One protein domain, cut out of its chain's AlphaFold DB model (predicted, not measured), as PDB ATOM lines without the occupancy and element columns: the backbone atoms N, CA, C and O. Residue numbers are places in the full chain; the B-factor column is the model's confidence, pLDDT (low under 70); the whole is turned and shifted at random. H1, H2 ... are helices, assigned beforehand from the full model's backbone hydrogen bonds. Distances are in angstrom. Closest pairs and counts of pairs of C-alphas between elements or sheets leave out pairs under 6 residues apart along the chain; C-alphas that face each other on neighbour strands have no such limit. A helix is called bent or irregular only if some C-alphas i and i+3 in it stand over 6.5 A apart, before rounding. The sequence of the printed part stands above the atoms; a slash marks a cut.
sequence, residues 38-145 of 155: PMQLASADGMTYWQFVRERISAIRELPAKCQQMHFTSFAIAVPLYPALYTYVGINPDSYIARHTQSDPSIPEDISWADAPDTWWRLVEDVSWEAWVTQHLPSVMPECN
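Overview. This is residues 38 to 145 of the 155 residues of an uncharacterized protein of Chloroflexi bacterium (UniProt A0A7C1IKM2). One long helix, H2, forms the backbone of the model; H4 packs side by side with it, while H1 diverges from H2's beginning as the other arm of a narrow V. Short H3 sits near the far end of H2, and unnamed stretches join H3 to H4 and follow H4. The printed part has 108 residues with four named helices, H1, H2, H3, H4 in chain order, and no named strand; its class is all helix. It is only just compact, close to loose, with a radius of gyration of the C-alphas of 15.3 A and spans of 44 by 31 by 19 A.

Arrangement. Look first at H1, residues 49 to 61, H2, residues 65 to 91, and H4, residues 116 to 133: they form an up and down bundle, each running against the one before it. H1 and H2 are a helical hairpin at a shallow tilt of 29 degrees; H1 touches H2 with residues 60 to 61 alone, closest at the C-alphas of Ile 60 and Gln 68, 5.7 A. H2 and H4 touch at a shallow tilt of 27 degrees, opposite ways, closest at the C-alphas of Pro 83 and Leu 123, 5.0 A. H1 and H4 are close but not clearly touching; their closest C-alphas, of Arg 56 and Trp 132, are 7.0 A apart. H3, residues 96 to 100, is close to H2 but not clearly touching, with the C-alphas of Val 89 and Ala 98 closest at 5.1 A; it is apart from H1 and H4. In H1, H3 and H4 every O i to N i+4 pair is within hydrogen-bond range; in H2, 20 of 23 are.

Along the chain. Find C-alpha 49 at (162.820, 212.216, 217.812), where H1 begins its 18.4 A. H2 runs 39.2 A from C-alpha 65 at (138.829, 212.650, 222.219), with a kink of 26 degrees near residue 79; it is neither bent nor irregular, but only just: C-alphas 80 and 83 are 6.3 A apart. H3 measures 6.5 A, and H4 runs 24.9 A to C-alpha 133 at (152.439, 210.535, 209.957).

Size, cuts and confidence. The two farthest C-alphas, of Glu 62 and Asp 94, are 44.8 A apart. The printed part has no cut; the link from H3 to H4 is long, the other two tight. Look for low confidence, pLDDT under 70, at residues 136 to 138.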
ATOM      1  N   PRO A  38     169.387 213.869 215.506       94.56
ATOM      2  CA  PRO A  38     168.552 213.885 214.313       94.56
ATOM      3  C   PRO A  38     168.076 212.470 213.984       94.56
ATOM      4  O   PRO A  38     168.865 211.525 214.052       94.56
ATOM      5  N   MET A  39     166.797 212.332 213.639       94.50
ATOM      6  CA  MET A  39     166.235 211.044 213.239       94.50
ATOM      7  C   MET A  39     166.945 210.511 211.991       94.50
ATOM      8  O   MET A  39     167.360 211.275 211.119       94.50
ATOM      9  N   GLN A  40     167.044 209.187 211.882       92.94
ATOM     10  CA  GLN A  40     167.682 208.525 210.739       92.94
ATOM     11  C   GLN A  40     166.803 208.545 209.479       92.94
ATOM     12  O   GLN A  40     167.281 208.254 208.382       92.94
ATOM     13  N   LEU A  41     165.522 208.900 209.617       88.75
ATOM     14  CA  LEU A  41     164.591 209.019 208.501       88.75
ATOM     15  C   LEU A  41     164.891 210.272 207.677       88.75
ATOM     16  O   LEU A  41     164.778 211.393 208.170       88.75
ATOM     17  N   ALA A  42     165.129 210.088 206.377       86.44
ATOM     18  CA  ALA A  42     165.282 211.200 205.435       86.44
ATOM     19  C   ALA A  42     164.063 212.147 205.438       86.44
ATOM     20  O   ALA A  42     164.215 213.359 205.319       86.44
ATOM     21  N   SER A  43     162.859 211.603 205.641       86.00
ATOM     22  CA  SER A  43     161.602 212.362 205.700       86.00
ATOM     23  C   SER A  43     161.474 213.286 206.917       86.00
ATOM     24  O   SER A  43     160.585 214.134 206.928       86.00
ATOM     25  N   ALA A  44     162.320 213.119 207.939       87.31
ATOM     26  CA  ALA A  44     162.295 213.934 209.152       87.31
ATOM     27  C   ALA A  44     163.118 215.232 209.030       87.31
ATOM     28  O   ALA A  44     163.061 216.056 209.938       87.31
ATOM     29  N   ASP A  45     163.872 215.416 207.938       89.00
ATOM     30  CA  ASP A  45     164.621 216.643 207.610       89.00
ATOM     31  C   ASP A  45     165.437 217.222 208.788       89.00
ATOM     32  O   ASP A  45     165.362 218.398 209.136       89.00
ATOM     33  N   GLY A  46     166.184 216.355 209.479       90.06
ATOM     34  CA  GLY A  46     167.045 216.753 210.598       90.06
ATOM     35  C   GLY A  46     166.330 216.981 211.937       90.06
ATOM     36  O   GLY A  46     166.992 217.279 212.933       90.06
ATOM     37  N   MET A  47     165.008 216.798 212.004       93.19
ATOM     38  CA  MET A  47     164.251 216.823 213.257       93.19
ATOM     39  C   MET A  47     164.715 215.702 214.200       93.19
ATOM     40  O   MET A  47     164.939 214.564 213.791       93.19
ATOM     41  N   THR A  48     164.835 216.015 215.489       96.00
ATOM     42  CA  THR A  48     165.100 215.015 216.536       96.00
ATOM     43  C   THR A  48     163.832 214.253 216.911       96.00
ATOM     44  O   THR A  48     162.727 214.803 216.872       96.00
ATOM     45  N   TYR A  49     163.973 213.017 217.389       95.69
ATOM     46  CA  TYR A  49     162.820 212.216 217.812       95.69
ATOM     47  C   TYR A  49     161.994 212.909 218.912       95.69
ATOM     48  O   TYR A  49     160.762 212.889 218.895       95.69
ATOM     49  N   TRP A  50     162.643 213.608 219.852       95.12
ATOM     50  CA  TRP A  50     161.926 214.358 220.891       95.12
ATOM     51  C   TRP A  50     161.183 215.590 220.370       95.12
ATOM     52  O   TRP A  50     160.188 216.004 220.973       95.12
ATOM     53  N   GLN A  51     161.655 216.229 219.299       95.19
ATOM     54  CA  GLN A  51     160.887 217.278 218.620       95.19
ATOM     55  C   GLN A  51     159.667 216.667 217.935       95.19
ATOM     56  O   GLN A  51     158.556 217.117 218.206       95.19
ATOM     57  N   PHE A  52     159.871 215.585 217.181       95.00
ATOM     58  CA  PHE A  52     158.810 214.843 216.512       95.00
ATOM     59  C   PHE A  52     157.688 214.452 217.480       95.00
ATOM     60  O   PHE A  52     156.548 214.883 217.313       95.00
ATOM     61  N   VAL A  53     158.000 213.718 218.553       94.88
ATOM     62  CA  VAL A  53     156.993 213.251 219.521       94.88
ATOM     63  C   VAL A  53     156.230 214.417 220.154       94.88
ATOM     64  O   VAL A  53     155.007 214.352 220.282       94.88
ATOM     65  N   ARG A  54     156.915 215.502 220.537       95.44
ATOM     66  CA  ARG A  54     156.254 216.676 221.135       95.44
ATOM     67  C   ARG A  54     155.287 217.333 220.163       95.44
ATOM     68  O   ARG A  54     154.162 217.652 220.548       95.44
ATOM     69  N   GLU A  55     155.719 217.510 218.922       94.69
ATOM     70  CA  GLU A  55     154.898 218.098 217.877       94.69
ATOM     71  C   GLU A  55     153.670 217.224 217.591       94.69
ATOM     72  O   GLU A  55     152.541 217.719 217.624       94.69
ATOM     73  N   ARG A  56     153.853 215.905 217.438       94.19
ATOM     74  CA  ARG A  56     152.738 214.971 217.208       94.19
ATOM     75  C   ARG A  56     151.746 214.960 218.359       94.19
ATOM     76  O   ARG A  56     150.547 215.043 218.116       94.19
ATOM     77  N   ILE A  57     152.216 214.935 219.606       94.75
ATOM     78  CA  ILE A  57     151.341 215.003 220.784       94.75
ATOM     79  C   ILE A  57     150.523 216.297 220.786       94.75
ATOM     80  O   ILE A  57     149.337 216.260 221.117       94.75
ATOM     81  N   SER A  58     151.132 217.430 220.426       94.94
ATOM     82  CA  SER A  58     150.408 218.701 220.346       94.94
ATOM     83  C   SER A  58     149.318 218.668 219.273       94.94
ATOM     84  O   SER A  58     148.174 218.982 219.581       94.94
ATOM     85  N   ALA A  59     149.623 218.159 218.076       93.62
ATOM     86  CA  ALA A  59     148.652 218.015 216.995       93.62
ATOM     87  C   ALA A  59     147.516 217.040 217.349       93.62
ATOM     88  O   ALA A  59     146.354 217.308 217.058       93.62
ATOM     89  N   ILE A  60     147.829 215.927 218.022       93.88
ATOM     90  CA  ILE A  60     146.830 214.949 218.466       93.88
ATOM     91  C   ILE A  60     145.858 215.583 219.461       93.88
ATOM     92  O   ILE A  60     144.660 215.338 219.364       93.88
ATOM     93  N   ARG A  61     146.329 216.418 220.394       94.44
ATOM     94  CA  ARG A  61     145.475 217.052 221.417       94.44
ATOM     95  C   ARG A  61     144.411 217.993 220.852       94.44
ATOM     96  O   ARG A  61     143.398 218.189 221.516       94.44
ATOM     97  N   GLU A  62     144.612 218.518 219.649       94.81
ATOM     98  CA  GLU A  62     143.622 219.345 218.946       94.81
ATOM     99  C   GLU A  62     142.489 218.511 218.314       94.81
ATOM    100  O   GLU A  62     141.456 219.048 217.915       94.81
ATOM    101  N   LEU A  63     142.646 217.185 218.228       92.31
ATOM    102  CA  LEU A  63     141.630 216.288 217.677       92.31
ATOM    103  C   LEU A  63     140.519 215.966 218.691       92.31
ATOM    104  O   LEU A  63     140.722 216.064 219.903       92.31
ATOM    105  N   PRO A  64     139.353 215.465 218.241       93.56
ATOM    106  CA  PRO A  64     138.338 214.916 219.135       93.56
ATOM    107  C   PRO A  64     138.881 213.778 220.015       93.56
ATOM    108  O   PRO A  64     139.696 212.971 219.567       93.56
ATOM    109  N   ALA A  65     138.355 213.635 221.236       93.75
ATOM    110  CA  ALA A  65     138.829 212.650 222.219       93.75
ATOM    111  C   ALA A  65     138.899 211.202 221.684       93.75
ATOM    112  O   ALA A  65     139.840 210.474 221.991       93.75
ATOM    113  N   LYS A  66     137.949 210.800 220.824       89.62
ATOM    114  CA  LYS A  66     137.961 209.484 220.156       89.62
ATOM    115  C   LYS A  66     139.215 209.268 219.291       89.62
ATOM    116  O   LYS A  66     139.811 208.197 219.329       89.62
ATOM    117  N   CYS A  67     139.641 210.296 218.558       91.12
ATOM    118  CA  CYS A  67     140.821 210.251 217.699       91.12
ATOM    119  C   CYS A  67     142.103 210.297 218.536       91.12
ATOM    120  O   CYS A  67     143.056 209.587 218.231       91.12
ATOM    121  N   GLN A  68     142.109 211.077 219.624       92.75
ATOM    122  CA  GLN A  68     143.222 211.094 220.577       92.75
ATOM    123  C   GLN A  68     143.478 209.702 221.146       92.75
ATOM    124  O   GLN A  68     144.598 209.198 221.092       92.75
ATOM    125  N   GLN A  69     142.421 209.062 221.652       93.00
ATOM    126  CA  GLN A  69     142.511 207.723 222.216       93.00
ATOM    127  C   GLN A  69     143.027 206.721 221.182       93.00
ATOM    128  O   GLN A  69     143.897 205.921 221.515       93.00
ATOM    129  N   MET A  70     142.535 206.782 219.940       90.12
ATOM    130  CA  MET A  70     143.014 205.931 218.850       90.12
ATOM    131  C   MET A  70     144.521 206.100 218.623       90.12
ATOM    132  O   MET A  70     145.243 205.109 218.700       90.12
ATOM    133  N   HIS A  71     144.994 207.335 218.416       91.88
ATOM    134  CA  HIS A  71     146.407 207.633 218.144       91.88
ATOM    135  C   HIS A  71     147.336 207.245 219.292       91.88
ATOM    136  O   HIS A  71     148.422 206.724 219.054       91.88
ATOM    137  N   PHE A  72     146.934 207.482 220.541       93.56
ATOM    138  CA  PHE A  72     147.748 207.088 221.691       93.56
ATOM    139  C   PHE A  72     147.744 205.580 221.916       93.56
ATOM    140  O   PHE A  72     148.785 205.021 222.252       93.56
ATOM    141  N   THR A  73     146.605 204.915 221.719       91.00
ATOM    142  CA  THR A  73     146.505 203.460 221.904       91.00
ATOM    143  C   THR A  73     147.303 202.725 220.834       91.00
ATOM    144  O   THR A  73     148.067 201.822 221.172       91.00
ATOM    145  N   SER A  74     147.177 203.123 219.563       88.50
ATOM    146  CA  SER A  74     147.944 202.513 218.471       88.50
ATOM    147  C   SER A  74     149.442 202.693 218.694       88.50
ATOM    148  O   SER A  74     150.181 201.717 218.645       88.50
ATOM    149  N   PHE A  75     149.880 203.904 219.045       92.06
ATOM    150  CA  PHE A  75     151.284 204.200 219.313       92.06
ATOM    151  C   PHE A  75     151.836 203.434 220.520       92.06
ATOM    152  O   PHE A  75     152.902 202.826 220.434       92.06
ATOM    153  N   ALA A  76     151.094 203.406 221.633       91.56
ATOM    154  CA  ALA A  76     151.510 202.723 222.857       91.56
ATOM    155  C   ALA A  76     151.641 201.203 222.684       91.56
ATOM    156  O   ALA A  76     152.377 200.574 223.440       91.56
ATOM    157  N   ILE A  77     150.944 200.614 221.710       91.06
ATOM    158  CA  ILE A  77     151.092 199.201 221.353       91.06
ATOM    159  C   ILE A  77     152.209 199.029 220.323       91.06
ATOM    160  O   ILE A  77     153.074 198.173 220.496       91.06
ATOM    161  N   ALA A  78     152.206 199.836 219.261       91.50
ATOM    162  CA  ALA A  78     153.072 199.630 218.109       91.50
ATOM    163  C   ALA A  78     154.554 199.865 218.433       91.50
ATOM    164  O   ALA A  78     155.389 199.010 218.137       91.50
ATOM    165  N   VAL A  79     154.878 200.983 219.085       91.88
ATOM    166  CA  VAL A  79     156.263 201.409 219.340       91.88
ATOM    167  C   VAL A  79     157.050 200.473 220.263       91.88
ATOM    168  O   VAL A  79     158.228 200.254 219.994       91.88
ATOM    169  N   PRO A  80     156.487 199.884 221.333       89.38
ATOM    170  CA  PRO A  80     157.231 198.881 222.089       89.38
ATOM    171  C   PRO A  80     157.266 197.516 221.392       89.38
ATOM    172  O   PRO A  80     158.251 196.793 221.538       89.38
ATOM    173  N   LEU A  81     156.210 197.140 220.660       92.31
ATOM    174  CA  LEU A  81     156.052 195.774 220.162       92.31
ATOM    175  C   LEU A  81     156.783 195.528 218.839       92.31
ATOM    176  O   LEU A  81     157.577 194.591 218.763       92.31
ATOM    177  N   TYR A  82     156.536 196.346 217.811       92.38
ATOM    178  CA  TYR A  82     157.088 196.108 216.471       92.38
ATOM    179  C   TYR A  82     158.615 196.231 216.433       92.38
ATOM    180  O   TYR A  82     159.249 195.283 215.976       92.38
ATOM    181  N   PRO A  83     159.249 197.289 216.979       94.94
ATOM    182  CA  PRO A  83     160.707 197.386 217.000       94.94
ATOM    183  C   PRO A  83     161.376 196.219 217.725       94.94
ATOM    184  O   PRO A  83     162.378 195.692 217.246       94.94
ATOM    185  N   ALA A  84     160.812 195.767 218.850       93.62
ATOM    186  CA  ALA A  84     161.338 194.618 219.583       93.62
ATOM    187  C   ALA A  84     161.200 193.316 218.777       93.62
ATOM    188  O   ALA A  84     162.163 192.558 218.665       93.62
ATOM    189  N   LEU A  85     160.025 193.079 218.187       93.88
ATOM    190  CA  LEU A  85     159.749 191.896 217.374       93.88
ATOM    191  C   LEU A  85     160.635 191.850 216.123       93.88
ATOM    192  O   LEU A  85     161.258 190.828 215.856       93.88
ATOM    193  N   TYR A  86     160.721 192.951 215.380       94.50
ATOM    194  CA  TYR A  86     161.488 193.034 214.137       94.50
ATOM    195  C   TYR A  86     162.991 192.938 214.396       94.50
ATOM    196  O   TYR A  86     163.685 192.226 213.677       94.50
ATOM    197  N   THR A  87     163.489 193.552 215.474       95.25
ATOM    198  CA  THR A  87     164.887 193.368 215.896       95.25
ATOM    199  C   THR A  87     165.156 191.908 216.271       95.25
ATOM    200  O   THR A  87     166.168 191.346 215.864       95.25
ATOM    201  N   TYR A  88     164.245 191.255 217.002       94.44
ATOM    202  CA  TYR A  88     164.384 189.838 217.352       94.44
ATOM    203  C   TYR A  88     164.423 188.930 216.117       94.44
ATOM    204  O   TYR A  88     165.265 188.031 216.059       94.44
ATOM    205  N   VAL A  89     163.534 189.170 215.147       94.56
ATOM    206  CA  VAL A  89     163.494 188.445 213.869       94.56
ATOM    207  C   VAL A  89     164.793 188.650 213.095       94.56
ATOM    208  O   VAL A  89     165.353 187.666 212.626       94.56
ATOM    209  N   GLY A  90     165.317 189.875 213.041       93.38
ATOM    210  CA  GLY A  90     166.592 190.154 212.383       93.38
ATOM    211  C   GLY A  90     167.780 189.431 213.021       93.38
ATOM    212  O   GLY A  90     168.634 188.932 212.303       93.38
ATOM    213  N   ILE A  91     167.827 189.337 214.356       95.38
ATOM    214  CA  ILE A  91     168.882 188.595 215.075       95.38
ATOM    215  C   ILE A  91     168.710 187.074 214.913       95.38
ATOM    216  O   ILE A  91     169.676 186.318 214.994       95.38
ATOM    217  N   ASN A  92     167.470 186.600 214.751       94.38
ATOM    218  CA  ASN A  92     167.127 185.176 214.711       94.38
ATOM    219  C   ASN A  92     166.265 184.848 213.477       94.38
ATOM    220  O   ASN A  92     165.096 184.453 213.639       94.38
ATOM    221  N   PRO A  93     166.820 184.964 212.256       90.88
ATOM    222  CA  PRO A  93     166.051 184.833 211.016       90.88
ATOM    223  C   PRO A  93     165.451 183.430 210.820       90.88
ATOM    224  O   PRO A  93     164.394 183.279 210.215       90.88
ATOM    225  N   ASP A  94     166.056 182.394 211.408       91.81
ATOM    226  CA  ASP A  94     165.566 181.011 211.316       91.81
ATOM    227  C   ASP A  94     164.516 180.630 212.373       91.81
ATOM    228  O   ASP A  94     163.993 179.502 212.353       91.81
ATOM    229  N   SER A  95     164.212 181.536 213.311       90.88
ATOM    230  CA  SER A  95     163.322 181.272 214.446       90.88
ATOM    231  C   SER A  95     161.883 180.963 214.018       90.88
ATOM    232  O   SER A  95     161.419 181.349 212.946       90.88
ATOM    233  N   TYR A  96     161.127 180.286 214.891       93.69
ATOM    234  CA  TYR A  96     159.701 180.024 214.647       93.69
ATOM    235  C   TYR A  96     158.922 181.321 214.395       93.69
ATOM    236  O   TYR A  96     158.066 181.360 213.517       93.69
ATOM    237  N   ILE A  97     159.243 182.382 215.138       90.75
ATOM    238  CA  ILE A  97     158.599 183.687 214.997       90.75
ATOM    239  C   ILE A  97     158.909 184.298 213.631       90.75
ATOM    240  O   ILE A  97     157.979 184.719 212.951       90.75
ATOM    241  N   ALA A  98     160.171 184.278 213.189       89.00
ATOM    242  CA  ALA A  98     160.566 184.801 211.882       89.00
ATOM    243  C   ALA A  98     159.800 184.125 210.733       89.00
ATOM    244  O   ALA A  98     159.235 184.803 209.882       89.00
ATOM    245  N   ARG A  99     159.654 182.794 210.778       89.19
ATOM    246  CA  ARG A  99     158.912 182.021 209.761       89.19
ATOM    247  C   ARG A  99     157.413 182.334 209.688       89.19
ATOM    248  O   ARG A  99     156.793 182.041 208.671       89.19
ATOM    249  N   HIS A 100     156.830 182.859 210.764       90.81
ATOM    250  CA  HIS A 100     155.399 183.182 210.854       90.81
ATOM    251  C   HIS A 100     155.127 184.689 210.885       90.81
ATOM    252  O   HIS A 100     153.971 185.103 210.983       90.81
ATOM    253  N   THR A 101     156.170 185.511 210.809       87.75
ATOM    254  CA  THR A 101     156.032 186.957 210.666       87.75
ATOM    255  C   THR A 101     155.823 187.256 209.188       87.75
ATOM    256  O   THR A 101     156.501 186.689 208.333       87.75
ATOM    257  N   GLN A 102     154.845 188.104 208.869       84.25
ATOM    258  CA  GLN A 102     154.645 188.534 207.486       84.25
ATOM    259  C   GLN A 102     155.888 189.283 207.000       84.25
ATOM    260  O   GLN A 102     156.489 190.039 207.760       84.25
ATOM    261  N   SER A 103     156.264 189.064 205.740       79.62
ATOM    262  CA  SER A 103     157.361 189.795 205.114       79.62
ATOM    263  C   SER A 103     157.010 191.281 205.061       79.62
ATOM    264  O   SER A 103     156.087 191.664 204.341       79.62
ATOM    265  N   ASP A 104     157.749 192.092 205.811       81.06
ATOM    266  CA  ASP A 104     157.627 193.545 205.846       81.06
ATOM    267  C   ASP A 104     158.985 194.158 205.468       81.06
ATOM    268  O   ASP A 104     160.001 193.721 206.017       81.06
ATOM    269  N   PRO A 105     159.043 195.146 204.553       82.38
ATOM    270  CA  PRO A 105     160.296 195.789 204.142       82.38
ATOM    271  C   PRO A 105     161.097 196.425 205.286       82.38
ATOM    272  O   PRO A 105     162.292 196.674 205.139       82.38
ATOM    273  N   SER A 106     160.447 196.720 206.411       83.50
ATOM    274  CA  SER A 106     161.067 197.319 207.591       83.50
ATOM    275  C   SER A 106     161.824 196.291 208.433       83.50
ATOM    276  O   SER A 106     162.696 196.682 209.216       83.50
ATOM    277  N   ILE A 107     161.517 194.991 208.288       85.88
ATOM    278  CA  ILE A 107     162.191 193.914 209.022       85.88
ATOM    279  C   ILE A 107     163.647 193.822 208.540       85.88
ATOM    280  O   ILE A 107     163.887 193.588 207.357       85.88
ATOM    281  N   PRO A 108     164.631 193.995 209.438       84.75
ATOM    282  CA  PRO A 108     166.038 193.891 209.080       84.75
ATOM    283  C   PRO A 108     166.428 192.433 208.794       84.75
ATOM    284  O   PRO A 108     165.992 191.519 209.496       84.75
ATOM    285  N   GLU A 109     167.279 192.223 207.792       84.88
ATOM    286  CA  GLU A 109     167.791 190.899 207.428       84.88
ATOM    287  C   GLU A 109     169.110 190.603 208.154       84.88
ATOM    288  O   GLU A 109     170.043 191.398 208.073       84.88
ATOM    289  N   ASP A 110     169.164 189.458 208.845       86.94
ATOM    290  CA  ASP A 110     170.371 188.828 209.411       86.94
ATOM    291  C   ASP A 110     171.358 189.805 210.086       86.94
ATOM    292  O   ASP A 110     172.494 190.005 209.649       86.94
ATOM    293  N   ILE A 111     170.899 190.451 211.161       93.75
ATOM    294  CA  ILE A 111     171.702 191.420 211.920       93.75
ATOM    295  C   ILE A 111     172.422 190.754 213.090       93.75
ATOM    296  O   ILE A 111     171.910 189.834 213.734       93.75
ATOM    297  N   SER A 112     173.595 191.275 213.448       95.06
ATOM    298  CA  SER A 112     174.305 190.794 214.628       95.06
ATOM    299  C   SER A 112     173.733 191.387 215.922       95.06
ATOM    300  O   SER A 112     173.087 192.436 215.941       95.06
ATOM    301  N   TRP A 113     174.046 190.758 217.058       93.88
ATOM    302  CA  TRP A 113     173.729 191.312 218.381       93.88
ATOM    303  C   TRP A 113     174.357 192.689 218.639       93.88
ATOM    304  O   TRP A 113     173.826 193.449 219.449       93.88
ATOM    305  N   ALA A 114     175.475 193.011 217.981       94.75
ATOM    306  CA  ALA A 114     176.129 194.310 218.125       94.75
ATOM    307  C   ALA A 114     175.336 195.431 217.434       94.75
ATOM    308  O   ALA A 114     175.324 196.554 217.932       94.75
ATOM    309  N   ASP A 115     174.622 195.106 216.353       94.94
ATOM    310  CA  ASP A 115     173.826 196.055 215.562       94.94
ATOM    311  C   ASP A 115     172.403 196.232 216.115       94.94
ATOM    312  O   ASP A 115     171.670 197.147 215.726       94.94
ATOM    313  N   ALA A 116     171.995 195.353 217.035       94.69
ATOM    314  CA  ALA A 116     170.652 195.319 217.598       94.69
ATOM    315  C   ALA A 116     170.207 196.644 218.245       94.69
ATOM    316  O   ALA A 116     169.074 197.049 217.985       94.69
ATOM    317  N   PRO A 117     171.027 197.356 219.049       94.88
ATOM    318  CA  PRO A 117     170.590 198.607 219.672       94.88
ATOM    319  C   PRO A 117     170.275 199.705 218.651       94.88
ATOM    320  O   PRO A 117     169.241 200.368 218.759       94.88
ATOM    321  N   ASP A 118     171.135 199.882 217.645       94.62
ATOM    322  CA  ASP A 118     170.935 200.895 216.604       94.62
ATOM    323  C   ASP A 118     169.788 200.520 215.666       94.62
ATOM    324  O   ASP A 118     168.974 201.377 215.314       94.62
ATOM    325  N   THR A 119     169.659 199.233 215.334       95.06
ATOM    326  CA  THR A 119     168.541 198.733 214.527       95.06
ATOM    327  C   THR A 119     167.208 198.903 215.247       95.06
ATOM    328  O   THR A 119     166.251 199.401 214.655       95.06
ATOM    329  N   TRP A 120     167.149 198.560 216.535       95.94
ATOM    330  CA  TRP A 120     165.964 198.775 217.360       95.94
ATOM    331  C   TRP A 120     165.587 200.255 217.414       95.94
ATOM    332  O   TRP A 120     164.418 200.593 217.243       95.94
ATOM    333  N   TRP A 121     166.564 201.148 217.595       96.69
ATOM    334  CA  TRP A 121     166.301 202.585 217.621       96.69
ATOM    335  C   TRP A 121     165.771 203.107 216.279       96.69
ATOM    336  O   TRP A 121     164.785 203.840 216.262       96.69
ATOM    337  N   ARG A 122     166.366 202.693 215.152       95.12
ATOM    338  CA  ARG A 122     165.856 203.029 213.809       95.12
ATOM    339  C   ARG A 122     164.397 202.593 213.652       95.12
ATOM    340  O   ARG A 122     163.564 203.377 213.217       95.12
ATOM    341  N   LEU A 123     164.077 201.370 214.069       95.56
ATOM    342  CA  LEU A 123     162.715 200.844 214.017       95.56
ATOM    343  C   LEU A 123     161.742 201.613 214.918       95.56
ATOM    344  O   LEU A 123     160.586 201.785 214.547       95.56
ATOM    345  N   VAL A 124     162.180 202.092 216.087       96.06
ATOM    346  CA  VAL A 124     161.367 202.985 216.932       96.06
ATOM    347  C   VAL A 124     161.001 204.256 216.172       96.06
ATOM    348  O   VAL A 124     159.841 204.665 216.218       96.06
ATOM    349  N   GLU A 125     161.954 204.863 215.466       95.12
ATOM    350  CA  GLU A 125     161.706 206.052 214.649       95.12
ATOM    351  C   GLU A 125     160.751 205.750 213.484       95.12
ATOM    352  O   GLU A 125     159.754 206.458 213.331       95.12
ATOM    353  N   ASP A 126     161.000 204.673 212.732       93.12
ATOM    354  CA  ASP A 126     160.187 204.255 211.581       93.12
ATOM    355  C   ASP A 126     158.739 203.947 211.987       93.12
ATOM    356  O   ASP A 126     157.799 204.515 211.430       93.12
ATOM    357  N   VAL A 127     158.542 203.119 213.017       93.62
ATOM    358  CA  VAL A 127     157.206 202.726 213.502       93.62
ATOM    359  C   VAL A 127     156.457 203.922 214.086       93.62
ATOM    360  O   VAL A 127     155.247 204.053 213.904       93.62
ATOM    361  N   SER A 128     157.155 204.821 214.779       93.69
ATOM    362  CA  SER A 128     156.547 206.042 215.316       93.69
ATOM    363  C   SER A 128     156.110 206.995 214.206       93.69
ATOM    364  O   SER A 128     155.037 207.600 214.287       93.69
ATOM    365  N   TRP A 129     156.932 207.123 213.164       92.44
ATOM    366  CA  TRP A 129     156.610 207.900 211.977       92.44
ATOM    367  C   TRP A 129     155.416 207.303 211.239       92.44
ATOM    368  O   TRP A 129     154.463 208.012 210.918       92.44
ATOM    369  N   GLU A 130     155.415 205.993 211.025       90.06
ATOM    370  CA  GLU A 130     154.296 205.289 210.420       90.06
ATOM    371  C   GLU A 130     153.004 205.504 211.220       90.06
ATOM    372  O   GLU A 130     152.001 205.926 210.650       90.06
ATOM    373  N   ALA A 131     153.044 205.319 212.541       89.31
ATOM    374  CA  ALA A 131     151.867 205.407 213.400       89.31
ATOM    375  C   ALA A 131     151.199 206.792 213.417       89.31
ATOM    376  O   ALA A 131     149.980 206.876 213.581       89.31
ATOM    377  N   TRP A 132     151.970 207.878 213.296       90.81
ATOM    378  CA  TRP A 132     151.450 209.241 213.464       90.81
ATOM    379  C   TRP A 132     151.569 210.142 212.239       90.81
ATOM    380  O   TRP A 132     150.983 211.225 212.256       90.81
ATOM    381  N   VAL A 133     152.293 209.749 211.195       86.75
ATOM    382  CA  VAL A 133     152.439 210.535 209.957       86.75
ATOM    383  C   VAL A 133     151.802 209.826 208.773       86.75
ATOM    384  O   VAL A 133     151.130 210.475 207.970       86.75
ATOM    385  N   THR A 134     151.974 208.508 208.664       81.62
ATOM    386  CA  THR A 134     151.399 207.754 207.546       81.62
ATOM    387  C   THR A 134     149.900 207.580 207.768       81.62
ATOM    388  O   THR A 134     149.450 207.112 208.808       81.62
ATOM    389  N   GLN A 135     149.097 208.012 206.796       74.19
ATOM    390  CA  GLN A 135     147.642 207.894 206.859       74.19
ATOM    391  C   GLN A 135     147.216 206.576 206.204       74.19
ATOM    392  O   GLN A 135     147.074 206.511 204.985       74.19
ATOM    393  N   HIS A 136     146.999 205.519 206.990       64.69
ATOM    394  CA  HIS A 136     146.626 204.204 206.439       64.69
ATOM    395  C   HIS A 136     145.171 204.131 205.953       64.69
ATOM    396  O   HIS A 136     144.858 203.292 205.115       64.69
ATOM    397  N   LEU A 137     144.276 205.007 206.437       68.38
ATOM    398  CA  LEU A 137     142.853 205.043 206.053       68.38
ATOM    399  C   LEU A 137     142.284 206.479 206.014       68.38
ATOM    400  O   LEU A 137     141.348 206.798 206.756       68.38
ATOM    401  N   PRO A 138     142.802 207.361 205.136       68.81
ATOM    402  CA  PRO A 138     142.455 208.784 205.141       68.81
ATOM    403  C   PRO A 138     140.980 209.060 204.819       68.81
ATOM    404  O   PRO A 138     140.470 210.124 205.159       68.81
ATOM    405  N   SER A 139     140.294 208.112 204.173       73.94
ATOM    406  CA  SER A 139     138.894 208.220 203.752       73.94
ATOM    407  C   SER A 139     137.876 207.727 204.786       73.94
ATOM    408  O   SER A 139     136.698 208.047 204.653       73.94
ATOM    409  N   VAL A 140     138.291 206.952 205.797       80.75
ATOM    410  CA  VAL A 140     137.364 206.310 206.752       80.75
ATOM    411  C   VAL A 140     137.057 207.220 207.941       80.75
ATOM    412  O   VAL A 140     135.908 207.306 208.366       80.75
ATOM    413  N   MET A 141     138.073 207.907 208.471       80.62
ATOM    414  CA  MET A 141     137.945 208.866 209.580       80.62
ATOM    415  C   MET A 141     138.786 210.116 209.292       80.62
ATOM    416  O   MET A 141     139.817 210.331 209.939       80.62
ATOM    417  N   PRO A 142     138.388 210.934 208.301       83.44
ATOM    418  CA  PRO A 142     139.169 212.091 207.879       83.44
ATOM    419  C   PRO A 142     139.375 213.113 209.002       83.44
ATOM    420  O   PRO A 142     140.388 213.804 209.025       83.44
ATOM    421  N   GLU A 143     138.460 213.182 209.972       85.44
ATOM    422  CA  GLU A 143     138.570 214.056 211.142       85.44
ATOM    423  C   GLU A 143     139.669 213.637 212.128       85.44
ATOM    424  O   GLU A 143     140.029 214.419 213.004       85.44
ATOM    425  N   CYS A 144     140.179 212.407 212.018       86.62
ATOM    426  CA  CYS A 144     141.286 211.915 212.831       86.62
ATOM    427  C   CYS A 144     142.642 212.043 212.119       86.62
ATOM    428  O   CYS A 144     143.667 211.690 212.711       86.62
ATOM    429  N   ASN A 145     142.667 212.523 210.871       87.00
ATOM    430  CA  ASN A 145     143.904 212.723 210.129       87.00
ATOM    431  C   ASN A 145     144.697 213.867 210.750       87.00
ATOM    432  O   ASN A 145     144.205 214.983 210.909       87.00
TER     433      ASN A 145